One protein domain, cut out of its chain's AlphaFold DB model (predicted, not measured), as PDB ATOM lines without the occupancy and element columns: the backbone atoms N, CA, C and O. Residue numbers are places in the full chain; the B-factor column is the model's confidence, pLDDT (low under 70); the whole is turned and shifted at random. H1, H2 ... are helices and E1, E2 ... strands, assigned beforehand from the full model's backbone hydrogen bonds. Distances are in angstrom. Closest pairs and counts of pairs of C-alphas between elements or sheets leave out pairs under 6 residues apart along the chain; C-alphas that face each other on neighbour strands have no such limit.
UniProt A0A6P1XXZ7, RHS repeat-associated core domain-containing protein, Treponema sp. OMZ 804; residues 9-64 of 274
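AT A GLANCE: This is residues 9 to 64 of the 274 residues of the protein "RHS repeat-associated core domain-containing protein" of Treponema sp. OMZ 804 (UniProt A0A6P1XXZ7). With little regular structure, this is a long, loose piece: three short helices cluster near its middle, E1 and the turn at Lys 18 make one end, and the loop through Gly 37 the other. Its 56 residues, mostly helix by class, have 21 in E1, H1, H2 and H3, in that order. It is only just loose, close to compact, radius of gyration of the C-alphas 12.3 A, spanning 41 by 20 by 12 A.

HOW THE PARTS SIT: Start at E1, residues 13 to 16, which pairs with no named strand. H1, residues 27 to 32, touches H2, residues 44 to 50; their closest C-alphas, Tyr 32 and Gly 48, are 3.7 A apart. H2 and H3, residues 52 to 55, only just touch, only at the corner, with 3 pairs of C-alphas within 8 A; the closest, Val 49 and Leu 55, are 6.5 A apart. O i to N i+4 pairs within hydrogen-bond range are 1 of 2 in H1 and 1 of 3 in H2, which has 1 of 4 for i+3; H3 is too short.

IN THESE COORDINATES: Find C-alpha 13 at (-20.687, 51.718, -53.848), where E1 begins its 9.8 A. H1 runs 10.1 A, H2 10.3 A; H3, 5.6 A, ends at C-alpha 55, (-18.844, 39.966, -41.736).

THE WHOLE: The printed part has no cut; the link from H1 to H2 is long. Look for low confidence, under 70, in 22 residues, among them 40 to 47.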
ATOM      1  N   TYR A   9     -22.506  51.313 -60.792       62.59
ATOM      2  CA  TYR A   9     -22.686  52.224 -59.670       62.59
ATOM      3  C   TYR A   9     -24.068  52.014 -59.044       62.59
ATOM      4  O   TYR A   9     -25.070  52.114 -59.748       62.59
ATOM      5  N   TYR A  10     -24.095  51.741 -57.741       55.50
ATOM      6  CA  TYR A  10     -25.296  51.483 -56.938       55.50
ATOM      7  C   TYR A  10     -25.397  52.518 -55.808       55.50
ATOM      8  O   TYR A  10     -25.446  52.163 -54.636       55.50
ATOM      9  N   GLY A  11     -25.260  53.810 -56.127       57.31
ATOM     10  CA  GLY A  11     -25.499  54.925 -55.197       57.31
ATOM     11  C   GLY A  11     -24.464  55.134 -54.078       57.31
ATOM     12  O   GLY A  11     -23.953  56.241 -53.927       57.31
ATOM     13  N   ALA A  12     -24.150  54.103 -53.296       53.16
ATOM     14  CA  ALA A  12     -23.207  54.130 -52.179       53.16
ATOM     15  C   ALA A  12     -21.868  53.445 -52.506       53.16
ATOM     16  O   ALA A  12     -20.846  53.735 -51.879       53.16
ATOM     17  N   ARG A  13     -21.860  52.520 -53.476       70.62
ATOM     18  CA  ARG A  13     -20.687  51.718 -53.848       70.62
ATOM     19  C   ARG A  13     -20.650  51.430 -55.350       70.62
ATOM     20  O   ARG A  13     -21.675  51.423 -56.032       70.62
ATOM     21  N   TYR A  14     -19.450  51.147 -55.850       71.81
ATOM     22  CA  TYR A  14     -19.229  50.585 -57.183       71.81
ATOM     23  C   TYR A  14     -19.087  49.065 -57.079       71.81
ATOM     24  O   TYR A  14     -18.260  48.571 -56.309       71.81
ATOM     25  N   LEU A  15     -19.889  48.334 -57.848       74.75
ATOM     26  CA  LEU A  15     -19.828  46.886 -58.005       74.75
ATOM     27  C   LEU A  15     -18.936  46.547 -59.199       74.75
ATOM     28  O   LEU A  15     -19.173  47.021 -60.313       74.75
ATOM     29  N   ASP A  16     -17.959  45.676 -58.969       81.88
ATOM     30  CA  ASP A  16     -17.269  44.953 -60.028       81.88
ATOM     31  C   ASP A  16     -18.119  43.731 -60.426       81.88
ATOM     32  O   ASP A  16     -18.214  42.769 -59.651       81.88
ATOM     33  N   PRO A  17     -18.752  43.735 -61.615       69.56
ATOM     34  CA  PRO A  17     -19.610  42.635 -62.038       69.56
ATOM     35  C   PRO A  17     -18.830  41.363 -62.380       69.56
ATOM     36  O   PRO A  17     -19.380  40.268 -62.272       69.56
ATOM     37  N   LYS A  18     -17.548  41.473 -62.755       77.75
ATOM     38  CA  LYS A  18     -16.704  40.322 -63.101       77.75
ATOM     39  C   LYS A  18     -16.401  39.480 -61.868       77.75
ATOM     40  O   LYS A  18     -16.365  38.255 -61.961       77.75
ATOM     41  N   TYR A  19     -16.190  40.129 -60.726       75.00
ATOM     42  CA  TYR A  19     -15.909  39.440 -59.465       75.00
ATOM     43  C   TYR A  19     -17.101  39.402 -58.505       75.00
ATOM     44  O   TYR A  19     -16.991  38.766 -57.458       75.00
ATOM     45  N   SER A  20     -18.227  40.036 -58.859       74.38
ATOM     46  CA  SER A  20     -19.426  40.161 -58.013       74.38
ATOM     47  C   SER A  20     -19.095  40.704 -56.618       74.38
ATOM     48  O   SER A  20     -19.533  40.167 -55.598       74.38
ATOM     49  N   ARG A  21     -18.259  41.747 -56.573       76.88
ATOM     50  CA  ARG A  21     -17.750  42.351 -55.334       76.88
ATOM     51  C   ARG A  21     -17.840  43.860 -55.372       76.88
ATOM     52  O   ARG A  21     -17.600  44.479 -56.407       76.88
ATOM     53  N   TRP A  22     -18.111  44.444 -54.216       74.00
ATOM     54  CA  TRP A  22     -17.988  45.881 -54.026       74.00
ATOM     55  C   TRP A  22     -16.516  46.311 -54.041       74.00
ATOM     56  O   TRP A  22     -15.647  45.584 -53.560       74.00
ATOM     57  N   LEU A  23     -16.224  47.495 -54.581       78.69
ATOM     58  CA  LEU A  23     -14.875  48.081 -54.566       78.69
ATOM     59  C   LEU A  23     -14.525  48.776 -53.242       78.69
ATOM     60  O   LEU A  23     -13.363  49.085 -52.987       78.69
ATOM     61  N   SER A  24     -15.518  48.995 -52.384       71.81
ATOM     62  CA  SER A  24     -15.372  49.536 -51.036       71.81
ATOM     63  C   SER A  24     -16.125  48.664 -50.032       71.81
ATOM     64  O   SER A  24     -17.059  47.947 -50.392       71.81
ATOM     65  N   GLY A  25     -15.689  48.707 -48.769       74.50
ATOM     66  CA  GLY A  25     -16.408  48.050 -47.678       74.50
ATOM     67  C   GLY A  25     -17.775  48.694 -47.445       74.50
ATOM     68  O   GLY A  25     -18.023  49.816 -47.890       74.50
ATOM     69  N   ASP A  26     -18.659  47.978 -46.754       70.00
ATOM     70  CA  ASP A  26     -20.002  48.465 -46.444       70.00
ATOM     71  C   ASP A  26     -19.995  49.785 -45.648       70.00
ATOM     72  O   ASP A  26     -19.447  49.814 -44.540       70.00
ATOM     73  N   PRO A  27     -20.592  50.879 -46.167       64.94
ATOM     74  CA  PRO A  27     -20.705  52.141 -45.442       64.94
ATOM     75  C   PRO A  27     -21.488  52.010 -44.130       64.94
ATOM     76  O   PRO A  27     -21.208  52.748 -43.188       64.94
ATOM     77  N   ALA A  28     -22.418  51.051 -44.044       66.50
ATOM     78  CA  ALA A  28     -23.223  50.784 -42.854       66.50
ATOM     79  C   ALA A  28     -22.487  49.930 -41.805       66.50
ATOM     80  O   ALA A  28     -23.074  49.572 -40.787       66.50
ATOM     81  N   LEU A  29     -21.194  49.626 -41.991       73.81
ATOM     82  CA  LEU A  29     -20.408  48.837 -41.033       73.81
ATOM     83  C   LEU A  29     -20.492  49.389 -39.599       73.81
ATOM     84  O   LEU A  29     -20.526  48.615 -38.644       73.81
ATOM     85  N   GLY A  30     -20.545  50.716 -39.444       71.75
ATOM     86  CA  GLY A  30     -20.703  51.353 -38.135       71.75
ATOM     87  C   GLY A  30     -22.028  51.013 -37.441       71.75
ATOM     88  O   GLY A  30     -22.067  50.942 -36.219       71.75
ATOM     89  N   GLU A  31     -23.083  50.741 -38.208       71.50
ATOM     90  CA  GLU A  31     -24.437  50.425 -37.727       71.50
ATOM     91  C   GLU A  31     -24.623  48.933 -37.406       71.50
ATOM     92  O   GLU A  31     -25.613  48.534 -36.794       71.50
ATOM     93  N   TYR A  32     -23.658  48.091 -37.789       71.62
ATOM     94  CA  TYR A  32     -23.644  46.669 -37.437       71.62
ATOM     95  C   TYR A  32     -23.087  46.420 -36.036       71.62
ATOM     96  O   TYR A  32     -23.283  45.333 -35.486       71.62
ATOM     97  N   VAL A  33     -22.370  47.395 -35.469       81.94
ATOM     98  CA  VAL A  33     -21.709  47.272 -34.171       81.94
ATOM     99  C   VAL A  33     -22.665  47.726 -33.065       81.94
ATOM    100  O   VAL A  33     -23.093  48.879 -33.072       81.94
ATOM    101  N   PRO A  34     -22.994  46.861 -32.090       78.56
ATOM    102  CA  PRO A  34     -23.876  47.237 -30.994       78.56
ATOM    103  C   PRO A  34     -23.271  48.335 -30.123       78.56
ATOM    104  O   PRO A  34     -22.112  48.261 -29.708       78.56
ATOM    105  N   ALA A  35     -24.097  49.321 -29.779       77.25
ATOM    106  CA  ALA A  35     -23.805  50.222 -28.676       77.25
ATOM    107  C   ALA A  35     -24.001  49.477 -27.345       77.25
ATOM    108  O   ALA A  35     -24.759  48.511 -27.250       77.25
ATOM    109  N   ALA A  36     -23.324  49.913 -26.281       72.00
ATOM    110  CA  ALA A  36     -23.482  49.284 -24.973       72.00
ATOM    111  C   ALA A  36     -24.958  49.337 -24.524       72.00
ATOM    112  O   ALA A  36     -25.500  50.415 -24.295       72.00
ATOM    113  N   GLY A  37     -25.593  48.167 -24.404       69.31
ATOM    114  CA  GLY A  37     -26.999  48.033 -24.009       69.31
ATOM    115  C   GLY A  37     -28.024  48.032 -25.152       69.31
ATOM    116  O   GLY A  37     -29.211  47.967 -24.851       69.31
ATOM    117  N   SER A  38     -27.611  48.085 -26.426       70.12
ATOM    118  CA  SER A  38     -28.538  47.942 -27.563       70.12
ATOM    119  C   SER A  38     -28.998  46.492 -27.743       70.12
ATOM    120  O   SER A  38     -28.184  45.573 -27.607       70.12
ATOM    121  N   ASP A  39     -30.264  46.287 -28.114       73.69
ATOM    122  CA  ASP A  39     -30.782  44.970 -28.488       73.69
ATOM    123  C   ASP A  39     -30.180  44.537 -29.844       73.69
ATOM    124  O   ASP A  39     -30.330  45.250 -30.839       73.69
ATOM    125  N   PRO A  40     -29.491  43.381 -29.925       64.69
ATOM    126  CA  PRO A  40     -28.933  42.867 -31.172       64.69
ATOM    127  C   PRO A  40     -29.939  42.735 -32.320       64.69
ATOM    128  O   PRO A  40     -29.534  42.824 -33.473       64.69
ATOM    129  N   SER A  41     -31.226  42.525 -32.030       68.00
ATOM    130  CA  SER A  41     -32.278  42.401 -33.048       68.00
ATOM    131  C   SER A  41     -32.613  43.719 -33.755       68.00
ATOM    132  O   SER A  41     -33.192  43.697 -34.840       68.00
ATOM    133  N   GLU A  42     -32.194  44.852 -33.187       63.38
ATOM    134  CA  GLU A  42     -32.407  46.194 -33.735       63.38
ATOM    135  C   GLU A  42     -31.223  46.692 -34.584       63.38
ATOM    136  O   GLU A  42     -31.288  47.774 -35.167       63.38
ATOM    137  N   LEU A  43     -30.138  45.912 -34.682       63.72
ATOM    138  CA  LEU A  43     -28.970  46.261 -35.492       63.72
ATOM    139  C   LEU A  43     -29.252  46.106 -36.990       63.72
ATOM    140  O   LEU A  43     -29.871  45.126 -37.429       63.72
ATOM    141  N   ALA A  44     -28.715  47.036 -37.786       59.44
ATOM    142  CA  ALA A  44     -28.810  47.006 -39.244       59.44
ATOM    143  C   ALA A  44     -28.284  45.672 -39.816       59.44
ATOM    144  O   ALA A  44     -27.456  44.994 -39.210       59.44
ATOM    145  N   GLY A  45     -28.783  45.250 -40.981       62.41
ATOM    146  CA  GLY A  45     -28.368  43.979 -41.594       62.41
ATOM    147  C   GLY A  45     -28.928  42.718 -40.913       62.41
ATOM    148  O   GLY A  45     -28.301  41.659 -40.973       62.41
ATOM    149  N   MET A  46     -30.104  42.800 -40.278       69.44
ATOM    150  CA  MET A  46     -30.758  41.671 -39.589       69.44
ATOM    151  C   MET A  46     -29.897  41.092 -38.456       69.44
ATOM    152  O   MET A  46     -29.630  39.890 -38.418       69.44
ATOM    153  N   GLY A  47     -29.427  41.952 -37.551       69.19
ATOM    154  CA  GLY A  47     -28.609  41.532 -36.411       69.19
ATOM    155  C   GLY A  47     -27.149  41.982 -36.458       69.19
ATOM    156  O   GLY A  47     -26.342  41.499 -35.665       69.19
ATOM    157  N   GLY A  48     -26.782  42.886 -37.373       80.56
ATOM    158  CA  GLY A  48     -25.451  43.491 -37.430       80.56
ATOM    159  C   GLY A  48     -24.332  42.461 -37.497       80.56
ATOM    160  O   GLY A  48     -24.381  41.521 -38.291       80.56
ATOM    161  N   VAL A  49     -23.334  42.613 -36.626       80.75
ATOM    162  CA  VAL A  49     -22.204  41.675 -36.498       80.75
ATOM    163  C   VAL A  49     -22.612  40.253 -36.091       80.75
ATOM    164  O   VAL A  49     -21.821  39.327 -36.262       80.75
ATOM    165  N   PHE A  50     -23.825  40.048 -35.567       78.06
ATOM    166  CA  PHE A  50     -24.320  38.726 -35.173       78.06
ATOM    167  C   PHE A  50     -24.912  37.932 -36.345       78.06
ATOM    168  O   PHE A  50     -25.077  36.717 -36.240       78.06
ATOM    169  N   ASN A  51     -25.168  38.582 -37.483       74.12
ATOM    170  CA  ASN A  51     -25.435  37.897 -38.740       74.12
ATOM    171  C   ASN A  51     -24.107  37.656 -39.474       74.12
ATOM    172  O   ASN A  51     -23.489  38.576 -40.006       74.12
ATOM    173  N   VAL A  52     -23.682  36.391 -39.531       77.00
ATOM    174  CA  VAL A  52     -22.386  35.974 -40.102       77.00
ATOM    175  C   VAL A  52     -22.180  36.393 -41.559       77.00
ATOM    176  O   VAL A  52     -21.041  36.503 -42.006       77.00
ATOM    177  N   VAL A  53     -23.264  36.654 -42.297       73.56
ATOM    178  CA  VAL A  53     -23.210  37.144 -43.679       73.56
ATOM    179  C   VAL A  53     -22.606  38.556 -43.743       73.56
ATOM    180  O   VAL A  53     -21.790  38.824 -44.623       73.56
ATOM    181  N   ASN A  54     -22.905  39.421 -42.765       71.00
ATOM    182  CA  ASN A  54     -22.470  40.826 -42.728       71.00
ATOM    183  C   ASN A  54     -20.970  40.997 -42.441       71.00
ATOM    184  O   ASN A  54     -20.409  42.070 -42.654       71.00
ATOM    185  N   LEU A  55     -20.291  39.942 -41.975       79.44
ATOM    186  CA  LEU A  55     -18.844  39.966 -41.736       79.44
ATOM    187  C   LEU A  55     -18.039  40.007 -43.043       79.44
ATOM    188  O   LEU A  55     -16.850  40.324 -43.033       79.44
ATOM    189  N   HIS A  56     -18.670  39.705 -44.181       76.62
ATOM    190  CA  HIS A  56     -18.016  39.685 -45.480       76.62
ATOM    191  C   HIS A  56     -18.245  40.989 -46.257       76.62
ATOM    192  O   HIS A  56     -18.806  40.952 -47.342       76.62
ATOM    193  N   LEU A  57     -17.756  42.125 -45.747       71.88
ATOM    194  CA  LEU A  57     -18.029  43.526 -46.162       71.88
ATOM    195  C   LEU A  57     -17.999  43.894 -47.664       71.88
ATOM    196  O   LEU A  57     -18.363  45.011 -48.025       71.88
ATOM    197  N   TYR A  58     -17.549  42.990 -48.529       72.56
ATOM    198  CA  TYR A  58     -17.435  43.170 -49.977       72.56
ATOM    199  C   TYR A  58     -18.384  42.267 -50.785       72.56
ATOM    200  O   TYR A  58     -18.295  42.242 -52.013       72.56
ATOM    201  N   HIS A  59     -19.250  41.485 -50.130       62.94
ATOM    202  CA  HIS A  59     -20.186  40.593 -50.814       62.94
ATOM    203  C   HIS A  59     -21.337  41.362 -51.466       62.94
ATOM    204  O   HIS A  59     -21.909  42.265 -50.866       62.94
ATOM    205  N   TYR A  60     -21.717  40.956 -52.674       58.75
ATOM    206  CA  TYR A  60     -22.964  41.390 -53.294       58.75
ATOM    207  C   TYR A  60     -24.086  40.411 -52.921       58.75
ATOM    208  O   TYR A  60     -23.903  39.191 -53.013       58.75
ATOM    209  N   ALA A  61     -25.240  40.930 -52.486       61.28
ATOM    210  CA  ALA A  61     -26.480  40.161 -52.339       61.28
ATOM    211  C   ALA A  61     -26.365  38.851 -51.519       61.28
ATOM    212  O   ALA A  61     -26.899  37.808 -51.901       61.28
ATOM    213  N   GLY A  62     -25.611  38.837 -50.412       64.88
ATOM    214  CA  GLY A  62     -25.458  37.604 -49.613       64.88
ATOM    215  C   GLY A  62     -24.744  36.452 -50.339       64.88
ATOM    216  O   GLY A  62     -24.931  35.303 -49.951       64.88
ATOM    217  N   ASN A  63     -23.982  36.731 -51.410       69.31
ATOM    218  CA  ASN A  63     -23.474  35.737 -52.372       69.31
ATOM    219  C   ASN A  63     -24.577  34.909 -53.058       69.31
ATOM    220  O   ASN A  63     -24.315  33.831 -53.591       69.31
ATOM    221  N   ASN A  64     -25.813  35.407 -53.073       63.47
ATOM    222  CA  ASN A  64     -26.924  34.796 -53.785       63.47
ATOM    223  C   ASN A  64     -27.669  35.855 -54.618       63.47
ATOM    224  O   ASN A  64     -28.811  36.200 -54.305       63.47
TER     225      ASN A  64